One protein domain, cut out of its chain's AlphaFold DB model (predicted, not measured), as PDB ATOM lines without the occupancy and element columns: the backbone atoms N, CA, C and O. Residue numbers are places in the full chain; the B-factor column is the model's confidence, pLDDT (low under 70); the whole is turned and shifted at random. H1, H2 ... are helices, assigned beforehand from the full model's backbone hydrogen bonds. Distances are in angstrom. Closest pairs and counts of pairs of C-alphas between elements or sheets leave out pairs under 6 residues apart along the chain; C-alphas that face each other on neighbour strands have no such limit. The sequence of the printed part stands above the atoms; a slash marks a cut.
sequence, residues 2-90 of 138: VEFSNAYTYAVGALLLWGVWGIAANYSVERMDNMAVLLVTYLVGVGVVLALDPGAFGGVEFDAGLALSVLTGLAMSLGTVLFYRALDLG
ATOM      1  N   VAL A   2     105.245 153.594 153.945       41.16
ATOM      2  CA  VAL A   2     105.865 152.303 154.272       41.16
ATOM      3  C   VAL A   2     105.045 151.657 155.389       41.16
ATOM      4  O   VAL A   2     104.795 152.305 156.404       41.16
ATOM      5  N   GLU A   3     104.577 150.426 155.182       45.41
ATOM      6  CA  GLU A   3     103.862 149.654 156.200       45.41
ATOM      7  C   GLU A   3     104.745 149.509 157.444       45.41
ATOM      8  O   GLU A   3     105.747 148.797 157.446       45.41
ATOM      9  N   PHE A   4     104.344 150.164 158.528       52.09
ATOM     10  CA  PHE A   4     104.975 150.125 159.848       52.09
ATOM     11  C   PHE A   4     104.991 148.717 160.508       52.09
ATOM     12  O   PHE A   4     105.309 148.604 161.685       52.09
ATOM     13  N   SER A   5     104.658 147.634 159.793       62.69
ATOM     14  CA  SER A   5     104.048 146.436 160.392       62.69
ATOM     15  C   SER A   5     104.931 145.177 160.492       62.69
ATOM     16  O   SER A   5     104.756 144.420 161.442       62.69
ATOM     17  N   ASN A   6     105.880 144.910 159.578       73.75
ATOM     18  CA  ASN A   6     106.543 143.585 159.530       73.75
ATOM     19  C   ASN A   6     108.034 143.594 159.902       73.75
ATOM     20  O   ASN A   6     108.439 142.860 160.799       73.75
ATOM     21  N   ALA A   7     108.862 144.427 159.265       83.94
ATOM     22  CA  ALA A   7     110.315 144.398 159.486       83.94
ATOM     23  C   ALA A   7     110.705 144.763 160.930       83.94
ATOM     24  O   ALA A   7     111.510 144.076 161.553       83.94
ATOM     25  N   TYR A   8     110.078 145.803 161.490       85.75
ATOM     26  CA  TYR A   8     110.312 146.209 162.876       85.75
ATOM     27  C   TYR A   8     109.813 145.163 163.878       85.75
ATOM     28  O   TYR A   8     110.447 144.967 164.908       85.75
ATOM     29  N   THR A   9     108.741 144.436 163.555       89.94
ATOM     30  CA  THR A   9     108.252 143.320 164.376       89.94
ATOM     31  C   THR A   9     109.282 142.195 164.438       89.94
ATOM     32  O   THR A   9     109.618 141.738 165.531       89.94
ATOM     33  N   TYR A  10     109.862 141.800 163.298       89.50
ATOM     34  CA  TYR A  10     110.964 140.833 163.278       89.50
ATOM     35  C   TYR A  10     112.207 141.353 164.011       89.50
ATOM     36  O   TYR A  10     112.831 140.595 164.749       89.50
ATOM     37  N   ALA A  11     112.541 142.640 163.874       92.25
ATOM     38  CA  ALA A  11     113.673 143.245 164.574       92.25
ATOM     39  C   ALA A  11     113.480 143.261 166.102       92.25
ATOM     40  O   ALA A  11     114.408 142.943 166.843       92.25
ATOM     41  N   VAL A  12     112.272 143.568 166.584       92.94
ATOM     42  CA  VAL A  12     111.929 143.487 168.014       92.94
ATOM     43  C   VAL A  12     111.961 142.037 168.495       92.94
ATOM     44  O   VAL A  12     112.510 141.762 169.559       92.94
ATOM     45  N   GLY A  13     111.441 141.094 167.706       94.12
ATOM     46  CA  GLY A  13     111.554 139.666 168.008       94.12
ATOM     47  C   GLY A  13     113.013 139.219 168.135       94.12
ATOM     48  O   GLY A  13     113.372 138.551 169.106       94.12
ATOM     49  N   ALA A  14     113.871 139.653 167.210       94.00
ATOM     50  CA  ALA A  14     115.304 139.400 167.262       94.00
ATOM     51  C   ALA A  14     115.940 140.013 168.517       94.00
ATOM     52  O   ALA A  14     116.641 139.304 169.228       94.00
ATOM     53  N   LEU A  15     115.642 141.275 168.849       94.38
ATOM     54  CA  LEU A  15     116.124 141.927 170.074       94.38
ATOM     55  C   LEU A  15     115.798 141.100 171.327       94.38
ATOM     56  O   LEU A  15     116.676 140.867 172.157       94.38
ATOM     57  N   LEU A  16     114.554 140.631 171.456       96.00
ATOM     58  CA  LEU A  16     114.127 139.835 172.608       96.00
ATOM     59  C   LEU A  16     114.859 138.490 172.674       96.00
ATOM     60  O   LEU A  16     115.372 138.121 173.730       96.00
ATOM     61  N   LEU A  17     114.948 137.775 171.548       95.94
ATOM     62  CA  LEU A  17     115.646 136.489 171.477       95.94
ATOM     63  C   LEU A  17     117.148 136.633 171.744       95.94
ATOM     64  O   LEU A  17     117.724 135.797 172.436       95.94
ATOM     65  N   TRP A  18     117.773 137.709 171.265       93.88
ATOM     66  CA  TRP A  18     119.169 138.028 171.560       93.88
ATOM     67  C   TRP A  18     119.375 138.372 173.039       93.88
ATOM     68  O   TRP A  18     120.375 137.960 173.625       93.88
ATOM     69  N   GLY A  19     118.417 139.051 173.675       94.75
ATOM     70  CA  GLY A  19     118.426 139.272 175.122       94.75
ATOM     71  C   GLY A  19     118.377 137.958 175.911       94.75
ATOM     72  O   GLY A  19     119.200 137.738 176.801       94.75
ATOM     73  N   VAL A  20     117.467 137.049 175.542       96.81
ATOM     74  CA  VAL A  20     117.382 135.704 176.142       96.81
ATOM     75  C   VAL A  20     118.676 134.920 175.921       96.81
ATOM     76  O   VAL A  20     119.185 134.309 176.861       96.81
ATOM     77  N   TRP A  21     119.238 134.972 174.711       95.94
ATOM     78  CA  TRP A  21     120.522 134.348 174.397       95.94
ATOM     79  C   TRP A  21     121.651 134.884 175.278       95.94
ATOM     80  O   TRP A  21     122.379 134.077 175.843       95.94
ATOM     81  N   GLY A  22     121.780 136.202 175.456       94.50
ATOM     82  CA  GLY A  22     122.833 136.787 176.294       94.50
ATOM     83  C   GLY A  22     122.755 136.313 177.750       94.50
ATOM     84  O   GLY A  22     123.771 135.948 178.341       94.50
ATOM     85  N   ILE A  23     121.540 136.235 178.305       96.06
ATOM     86  CA  ILE A  23     121.292 135.705 179.656       96.06
ATOM     87  C   ILE A  23     121.670 134.220 179.733       96.06
ATOM     88  O   ILE A  23     122.404 133.810 180.634       96.06
ATOM     89  N   ALA A  24     121.189 133.406 178.791       96.44
ATOM     90  CA  ALA A  24     121.474 131.974 178.760       96.44
ATOM     91  C   ALA A  24     122.971 131.684 178.553       96.44
ATOM     92  O   ALA A  24     123.514 130.794 179.208       96.44
ATOM     93  N   ALA A  25     123.643 132.452 177.692       95.12
ATOM     94  CA  ALA A  25     125.077 132.374 177.442       95.12
ATOM     95  C   ALA A  25     125.873 132.619 178.728       95.12
ATOM     96  O   ALA A  25     126.702 131.786 179.078       95.12
ATOM     97  N   ASN A  26     125.552 133.684 179.474       95.50
ATOM     98  CA  ASN A  26     126.198 134.003 180.752       95.50
ATOM     99  C   ASN A  26     126.125 132.841 181.748       95.50
ATOM    100  O   ASN A  26     127.137 132.399 182.278       95.50
ATOM    101  N   TYR A  27     124.929 132.287 181.961       96.50
ATOM    102  CA  TYR A  27     124.777 131.142 182.862       96.50
ATOM    103  C   TYR A  27     125.437 129.863 182.335       96.50
ATOM    104  O   TYR A  27     125.806 128.988 183.123       96.50
ATOM    105  N   SER A  28     125.572 129.720 181.018       95.75
ATOM    106  CA  SER A  28     126.204 128.547 180.415       95.75
ATOM    107  C   SER A  28     127.723 128.577 180.584       95.75
ATOM    108  O   SER A  28     128.296 127.551 180.949       95.75
ATOM    109  N   VAL A  29     128.368 129.736 180.387       94.94
ATOM    110  CA  VAL A  29     129.831 129.879 180.549       94.94
ATOM    111  C   VAL A  29     130.289 129.728 182.003       94.94
ATOM    112  O   VAL A  29     131.380 129.240 182.263       94.94
ATOM    113  N   GLU A  30     129.414 129.993 182.979       93.88
ATOM    114  CA  GLU A  30     129.671 129.663 184.394       93.88
ATOM    115  C   GLU A  30     129.770 128.148 184.669       93.88
ATOM    116  O   GLU A  30     130.248 127.736 185.728       93.88
ATOM    117  N   ARG A  31     129.250 127.305 183.769       94.94
ATOM    118  CA  ARG A  31     129.060 125.857 183.989       94.94
ATOM    119  C   ARG A  31     129.886 124.986 183.052       94.94
ATOM    120  O   ARG A  31     130.094 123.810 183.344       94.94
ATOM    121  N   MET A  32     130.311 125.528 181.920       94.88
ATOM    122  CA  MET A  32     130.993 124.810 180.850       94.88
ATOM    123  C   MET A  32     132.052 125.708 180.221       94.88
ATOM    124  O   MET A  32     131.904 126.923 180.194       94.88
ATOM    125  N   ASP A  33     133.089 125.096 179.650       95.00
ATOM    126  CA  ASP A  33     134.077 125.816 178.844       95.00
ATOM    127  C   ASP A  33     133.411 126.585 177.685       95.00
ATOM    128  O   ASP A  33     132.511 126.064 177.018       95.00
ATOM    129  N   ASN A  34     133.885 127.802 177.408       93.69
ATOM    130  CA  ASN A  34     133.321 128.685 176.382       93.69
ATOM    131  C   ASN A  34     133.225 128.028 175.007       93.69
ATOM    132  O   ASN A  34     132.219 128.199 174.315       93.69
ATOM    133  N   MET A  35     134.244 127.266 174.601       95.38
ATOM    134  CA  MET A  35     134.236 126.584 173.307       95.38
ATOM    135  C   MET A  35     133.194 125.468 173.284       95.38
ATOM    136  O   MET A  35     132.558 125.255 172.252       95.38
ATOM    137  N   ALA A  36     132.962 124.794 174.416       96.62
ATOM    138  CA  ALA A  36     131.903 123.796 174.532       96.62
ATOM    139  C   ALA A  36     130.507 124.434 174.434       96.62
ATOM    140  O   ALA A  36     129.664 123.926 173.692       96.62
ATOM    141  N   VAL A  37     130.264 125.564 175.114       96.38
ATOM    142  CA  VAL A  37     128.976 126.276 175.006       96.38
ATOM    143  C   VAL A  37     128.745 126.780 173.583       96.38
ATOM    144  O   VAL A  37     127.645 126.627 173.049       96.38
ATOM    145  N   LEU A  38     129.773 127.333 172.935       95.75
ATOM    146  CA  LEU A  38     129.681 127.801 171.553       95.75
ATOM    147  C   LEU A  38     129.415 126.655 170.582       95.75
ATOM    148  O   LEU A  38     128.527 126.775 169.740       95.75
ATOM    149  N   LEU A  39     130.116 125.528 170.723       96.56
ATOM    150  CA  LEU A  39     129.885 124.347 169.895       96.56
ATOM    151  C   LEU A  39     128.426 123.885 169.991       96.56
ATOM    152  O   LEU A  39     127.774 123.709 168.963       96.56
ATOM    153  N   VAL A  40     127.891 123.744 171.208       97.25
ATOM    154  CA  VAL A  40     126.487 123.359 171.418       97.25
ATOM    155  C   VAL A  40     125.538 124.408 170.831       97.25
ATOM    156  O   VAL A  40     124.604 124.045 170.117       97.25
ATOM    157  N   THR A  41     125.798 125.696 171.065       96.06
ATOM    158  CA  THR A  41     125.005 126.811 170.517       96.06
ATOM    159  C   THR A  41     124.920 126.741 168.992       96.06
ATOM    160  O   THR A  41     123.833 126.856 168.425       96.06
ATOM    161  N   TYR A  42     126.043 126.487 168.318       96.12
ATOM    162  CA  TYR A  42     126.088 126.381 166.862       96.12
ATOM    163  C   TYR A  42     125.415 125.129 166.323       96.12
ATOM    164  O   TYR A  42     124.698 125.216 165.329       96.12
ATOM    165  N   LEU A  43     125.586 123.983 166.985       97.62
ATOM    166  CA  LEU A  43     124.895 122.752 166.603       97.62
ATOM    167  C   LEU A  43     123.374 122.906 166.713       97.62
ATOM    168  O   LEU A  43     122.652 122.501 165.802       97.62
ATOM    169  N   VAL A  44     122.887 123.548 167.782       97.81
ATOM    170  CA  VAL A  44     121.463 123.882 167.927       97.81
ATOM    171  C   VAL A  44     121.024 124.852 166.830       97.81
ATOM    172  O   VAL A  44     119.987 124.621 166.214       97.81
ATOM    173  N   GLY A  45     121.811 125.889 166.531       95.94
ATOM    174  CA  GLY A  45     121.512 126.839 165.454       95.94
ATOM    175  C   GLY A  45     121.371 126.170 164.084       95.94
ATOM    176  O   GLY A  45     120.373 126.387 163.397       95.94
ATOM    177  N   VAL A  46     122.314 125.298 163.715       96.06
ATOM    178  CA  VAL A  46     122.234 124.489 162.486       96.06
ATOM    179  C   VAL A  46     120.992 123.593 162.509       96.06
ATOM    180  O   VAL A  46     120.260 123.540 161.524       96.06
ATOM    181  N   GLY A  47     120.713 122.936 163.638       97.12
ATOM    182  CA  GLY A  47     119.521 122.104 163.808       97.12
ATOM    183  C   GLY A  47     118.213 122.875 163.606       97.12
ATOM    184  O   GLY A  47     117.317 122.375 162.932       97.12
ATOM    185  N   VAL A  48     118.113 124.103 164.125       96.94
ATOM    186  CA  VAL A  48     116.944 124.978 163.927       96.94
ATOM    187  C   VAL A  48     116.780 125.350 162.454       96.94
ATOM    188  O   VAL A  48     115.669 125.250 161.938       96.94
ATOM    189  N   VAL A  49     117.861 125.726 161.761       96.19
ATOM    190  CA  VAL A  49     117.804 126.050 160.323       96.19
ATOM    191  C   VAL A  49     117.293 124.855 159.520       96.19
ATOM    192  O   VAL A  49     116.346 125.004 158.756       96.19
ATOM    193  N   LEU A  50     117.850 123.664 159.744       96.25
ATOM    194  CA  LEU A  50     117.451 122.454 159.015       96.25
ATOM    195  C   LEU A  50     116.049 121.954 159.386       96.25
ATOM    196  O   LEU A  50     115.388 121.327 158.564       96.25
ATOM    197  N   ALA A  51     115.579 122.218 160.607       97.31
ATOM    198  CA  ALA A  51     114.211 121.902 161.010       97.31
ATOM    199  C   ALA A  51     113.180 122.823 160.336       97.31
ATOM    200  O   ALA A  51     112.073 122.378 160.037       97.31
ATOM    201  N   LEU A  52     113.535 124.092 160.111       96.50
ATOM    202  CA  LEU A  52     112.680 125.066 159.428       96.50
ATOM    203  C   LEU A  52     112.721 124.906 157.905       96.50
ATOM    204  O   LEU A  52     111.688 125.043 157.254       96.50
ATOM    205  N   ASP A  53     113.891 124.591 157.352       96.75
ATOM    206  CA  ASP A  53     114.087 124.328 155.931       96.75
ATOM    207  C   ASP A  53     115.026 123.125 155.714       96.75
ATOM    208  O   ASP A  53     116.249 123.277 155.610       96.75
ATOM    209  N   PRO A  54     114.467 121.907 155.594       94.19
ATOM    210  CA  PRO A  54     115.248 120.708 155.290       94.19
ATOM    211  C   PRO A  54     115.959 120.764 153.928       94.19
ATOM    212  O   PRO A  54     116.894 119.997 153.691       94.19
ATOM    213  N   GLY A  55     115.509 121.641 153.023       94.38
ATOM    214  CA  GLY A  55     116.064 121.836 151.688       94.38
ATOM    215  C   GLY A  55     117.172 122.886 151.620       94.38
ATOM    216  O   GLY A  55     117.715 123.085 150.534       94.38
ATOM    217  N   ALA A  56     117.547 123.516 152.741       93.50
ATOM    218  CA  ALA A  56     118.459 124.664 152.772       93.50
ATOM    219  C   ALA A  56     119.790 124.421 152.035       93.50
ATOM    220  O   ALA A  56     120.313 125.315 151.372       93.50
ATOM    221  N   PHE A  57     120.324 123.196 152.086       90.00
ATOM    222  CA  PHE A  57     121.553 122.835 151.367       90.00
ATOM    223  C   PHE A  57     121.431 122.951 149.843       90.00
ATOM    224  O   PHE A  57     122.425 123.225 149.176       90.00
ATOM    225  N   GLY A  58     120.234 122.755 149.285       90.38
ATOM    226  CA  GLY A  58     119.983 122.883 147.850       90.38
ATOM    227  C   GLY A  58     120.073 124.322 147.337       90.38
ATOM    228  O   GLY A  58     120.238 124.512 146.138       90.38
ATOM    229  N   GLY A  59     119.995 125.318 148.227       89.06
ATOM    230  CA  GLY A  59     120.160 126.737 147.898       89.06
ATOM    231  C   GLY A  59     121.605 127.240 147.953       89.06
ATOM    232  O   GLY A  59     121.837 128.430 147.761       89.06
ATOM    233  N   VAL A  60     122.582 126.375 148.252       92.25
ATOM    234  CA  VAL A  60     123.995 126.769 148.313       92.25
ATOM    235  C   VAL A  60     124.593 126.764 146.908       92.25
ATOM    236  O   VAL A  60     124.859 125.707 146.335       92.25
ATOM    237  N   GLU A  61     124.853 127.954 146.376       93.75
ATOM    238  CA  GLU A  61     125.495 128.158 145.076       93.75
ATOM    239  C   GLU A  61     126.966 128.574 145.240       93.75
ATOM    240  O   GLU A  61     127.327 129.266 146.187       93.75
ATOM    241  N   PHE A  62     127.847 128.151 144.328       92.94
ATOM    242  CA  PHE A  62     129.281 128.480 144.370       92.94
ATOM    243  C   PHE A  62     129.572 129.828 143.700       92.94
ATOM    244  O   PHE A  62     130.226 129.897 142.658       92.94
ATOM    245  N   ASP A  63     129.078 130.902 144.304       94.75
ATOM    246  CA  ASP A  63     129.188 132.263 143.785       94.75
ATOM    247  C   ASP A  63     129.694 133.265 144.848       94.75
ATOM    248  O   ASP A  63     130.238 132.894 145.896       94.75
ATOM    249  N   ALA A  64     129.551 134.567 144.576       94.69
ATOM    250  CA  ALA A  64     129.915 135.612 145.532       94.69
ATOM    251  C   ALA A  64     129.093 135.539 146.835       94.69
ATOM    252  O   ALA A  64     129.601 135.910 147.896       94.69
ATOM    253  N   GLY A  65     127.857 135.034 146.774       94.75
ATOM    254  CA  GLY A  65     127.003 134.800 147.933       94.75
ATOM    255  C   GLY A  65     127.618 133.795 148.903       94.75
ATOM    256  O   GLY A  65     127.615 134.040 150.112       94.75
ATOM    257  N   LEU A  66     128.249 132.728 148.401       95.31
ATOM    258  CA  LEU A  66     128.981 131.779 149.249       95.31
ATOM    259  C   LEU A  66     130.169 132.439 149.951       95.31
ATOM    260  O   LEU A  66     130.331 132.280 151.160       95.31
ATOM    261  N   ALA A  67     130.982 133.213 149.229       95.56
ATOM    262  CA  ALA A  67     132.136 133.896 149.817       95.56
ATOM    263  C   ALA A  67     131.720 134.899 150.912       95.56
ATOM    264  O   ALA A  67     132.322 134.936 151.990       95.56
ATOM    265  N   LEU A  68     130.654 135.670 150.673       95.38
ATOM    266  CA  LEU A  68     130.083 136.590 151.664       95.38
ATOM    267  C   LEU A  68     129.468 135.845 152.858       95.38
ATOM    268  O   LEU A  68     129.593 136.296 153.999       95.38
ATOM    269  N   SER A  69     128.858 134.682 152.625       95.94
ATOM    270  CA  SER A  69     128.313 133.830 153.688       95.94
ATOM    271  C   SER A  69     129.419 133.238 154.563       95.94
ATOM    272  O   SER A  69     129.289 133.226 155.786       95.94
ATOM    273  N   VAL A  70     130.546 132.829 153.968       96.56
ATOM    274  CA  VAL A  70     131.741 132.398 154.713       96.56
ATOM    275  C   VAL A  70     132.279 133.539 155.573       96.56
ATOM    276  O   VAL A  70     132.535 133.335 156.758       96.56
ATOM    277  N   LEU A  71     132.402 134.751 155.021       96.81
ATOM    278  CA  LEU A  71     132.836 135.920 155.789       96.81
ATOM    279  C   LEU A  71     131.878 136.231 156.949       96.81
ATOM    280  O   LEU A  71     132.326 136.508 158.060       96.81
ATOM    281  N   THR A  72     130.571 136.135 156.703       95.62
ATOM    282  CA  THR A  72     129.535 136.317 157.729       95.62
ATOM    283  C   THR A  72     129.682 135.285 158.843       95.62
ATOM    284  O   THR A  72     129.675 135.647 160.019       95.62
ATOM    285  N   GLY A  73     129.877 134.012 158.488       95.88
ATOM    286  CA  GLY A  73     130.122 132.933 159.442       95.88
ATOM    287  C   GLY A  73     131.383 133.168 160.272       95.88
ATOM    288  O   GLY A  73     131.326 133.098 161.495       95.88
ATOM    289  N   LEU A  74     132.498 133.535 159.634       97.38
ATOM    290  CA  LEU A  74     133.750 133.854 160.328       97.38
ATOM    291  C   LEU A  74     133.584 135.025 161.302       97.38
ATOM    292  O   LEU A  74     134.011 134.927 162.452       97.38
ATOM    293  N   ALA A  75     132.942 136.113 160.872       96.62
ATOM    294  CA  ALA A  75     132.691 137.271 161.723       96.62
ATOM    295  C   ALA A  75     131.785 136.915 162.911       96.62
ATOM    296  O   ALA A  75     132.087 137.290 164.045       96.62
ATOM    297  N   MET A  76     130.715 136.148 162.672       95.00
ATOM    298  CA  MET A  76     129.812 135.689 163.725       95.00
ATOM    299  C   MET A  76     130.541 134.782 164.723       95.00
ATOM    300  O   MET A  76     130.433 135.001 165.925       95.00
ATOM    301  N   SER A  77     131.312 133.801 164.248       94.62
ATOM    302  CA  SER A  77     132.032 132.850 165.101       94.62
ATOM    303  C   SER A  77     133.152 133.487 165.909       94.62
ATOM    304  O   SER A  77     133.270 133.234 167.103       94.62
ATOM    305  N   LEU A  78     133.970 134.340 165.299       96.75
ATOM    306  CA  LEU A  78     135.028 135.027 166.039       96.75
ATOM    307  C   LEU A  78     134.443 136.066 167.004       96.75
ATOM    308  O   LEU A  78     134.910 136.185 168.136       96.75
ATOM    309  N   GLY A  79     133.389 136.777 166.595       96.94
ATOM    310  CA  GLY A  79     132.701 137.750 167.442       96.94
ATOM    311  C   GLY A  79     132.081 137.119 168.690       96.94
ATOM    312  O   GLY A  79     132.239 137.650 169.787       96.94
ATOM    313  N   THR A  80     131.430 135.963 168.562       95.31
ATOM    314  CA  THR A  80     130.850 135.246 169.711       95.31
ATOM    315  C   THR A  80     131.921 134.639 170.613       95.31
ATOM    316  O   THR A  80     131.756 134.687 171.827       95.31
ATOM    317  N   VAL A  81     133.042 134.142 170.070       96.56
ATOM    318  CA  VAL A  81     134.208 133.711 170.867       96.56
ATOM    319  C   VAL A  81     134.688 134.846 171.769       96.56
ATOM    320  O   VAL A  81     134.866 134.652 172.974       96.56
ATOM    321  N   LEU A  82     134.847 136.043 171.204       97.25
ATOM    322  CA  LEU A  82     135.243 137.230 171.962       97.25
ATOM    323  C   LEU A  82     134.171 137.636 172.983       97.25
ATOM    324  O   LEU A  82     134.509 137.948 174.123       97.25
ATOM    325  N   PHE A  83     132.892 137.590 172.606       96.50
ATOM    326  CA  PHE A  83     131.779 137.914 173.500       96.50
ATOM    327  C   PHE A  83     131.700 136.966 174.704       96.50
ATOM    328  O   PHE A  83     131.594 137.427 175.834       96.50
ATOM    329  N   TYR A  84     131.821 135.656 174.490       95.69
ATOM    330  CA  TYR A  84     131.785 134.660 175.567       95.69
ATOM    331  C   TYR A  84     132.979 134.833 176.496       95.69
ATOM    332  O   TYR A  84     132.832 134.804 177.714       95.69
ATOM    333  N   ARG A  85     134.154 135.126 175.928       95.31
ATOM    334  CA  ARG A  85     135.317 135.461 176.744       95.31
ATOM    335  C   ARG A  85     135.112 136.738 177.561       95.31
ATOM    336  O   ARG A  85     135.623 136.822 178.671       95.31
ATOM    337  N   ALA A  86     134.393 137.725 177.036       95.94
ATOM    338  CA  ALA A  86     134.056 138.932 177.782       95.94
ATOM    339  C   ALA A  86     133.047 138.655 178.910       95.94
ATOM    340  O   ALA A  86     133.179 139.253 179.975       95.94
ATOM    341  N   LEU A  87     132.097 137.730 178.714       94.81
ATOM    342  CA  LEU A  87     131.158 137.304 179.761       94.81
ATOM    343  C   LEU A  87     131.872 136.673 180.966       94.81
ATOM    344  O   LEU A  87     131.473 136.937 182.093       94.81
ATOM    345  N   ASP A  88     132.965 135.931 180.757       92.00
ATOM    346  CA  ASP A  88     133.782 135.411 181.872       92.00
ATOM    347  C   ASP A  88     134.428 136.513 182.721       92.00
ATOM    348  O   ASP A  88     134.766 136.304 183.886       92.00
ATOM    349  N   LEU A  89     134.727 137.654 182.096       91.88
ATOM    350  CA  LEU A  89     135.599 138.686 182.657       91.88
ATOM    351  C   LEU A  89     134.826 139.884 183.212       91.88
ATOM    352  O   LEU A  89     135.387 140.655 183.990       91.88
ATOM    353  N   GLY A  90     133.579 140.078 182.788       91.62
ATOM    354  CA  GLY A  90     132.820 141.298 183.035       91.62
ATOM    355  C   GLY A  90     131.371 141.052 183.431       91.62
ATOM    356  O   GLY A  90     130.862 139.938 183.410       91.62
TER     357      GLY A  90
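What this domain is: This is residues 2 to 90 of the 138 residues of the protein "EamA family transporter" of Halomarina oriensis (UniProt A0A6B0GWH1). Three long helices, H1, H2 and H4, come together at one end and splay apart toward the other, like the legs of a tripod. The end of H1, the start of H2 and the last part of H4 make the joint, and the short H3 sits in the turn that leads from the far end of H2 to the far end of H4. The printed part has 89 residues with four named helices, in the order H1, H2, H3, H4, and no named strand; its class is all helix. It is loose, with a radius of gyration of the C-alphas of 15.8 A, and spans 39 by 36 by 23 A.

How they stand to each other: H4, residues 64 to 89, touches H2, residues 34 to 52, at a steep tilt of 42 degrees, opposite ways; H4 touches H2 with residues 80 to 85 alone, and H2 touches H4 with residues 34 to 38 alone, the closest C-alphas, of Asn 34 and Tyr 84, being 6.2 A apart. H4 touches H1, residues 7 to 29, with residues 84 to 88 alone, the same way at a steep tilt of 46 degrees; the closest C-alphas, of Asn 26 and Leu 87, are 6.0 A apart. H1 and H2 form a helical hairpin and only just touch, with 3 pairs of C-alphas within 8 A, the closest those of Ser 28 and Val 37 at 6.5 A; their tilt of 36 degrees is only just steep. H3, residues 56 to 59, is close to but not clearly touching H2, and apart from H1 and H4. Every O i to N i+4 pair is within hydrogen-bond range in H1 and H2, and 21 of 22 in H4; H3 is too short for such a pair.

Where its parts are: H4 measures 37.7 A from C-alpha 64 at (129.915, 135.612, 145.532) to C-alpha 89 at (135.599, 138.686, 182.657). H1 measures 32.2 A and begins with C-alpha 7 at (110.315, 144.398, 159.486). H2 measures 27.0 A and H3 5.6 A.

The domain as a whole: The two C-alphas farthest apart, of Val 2 and Arg 31, are 46.0 A apart. The printed part has no cut, and its three links are tight. The model's pLDDT is under 70 at residues 2 to 5.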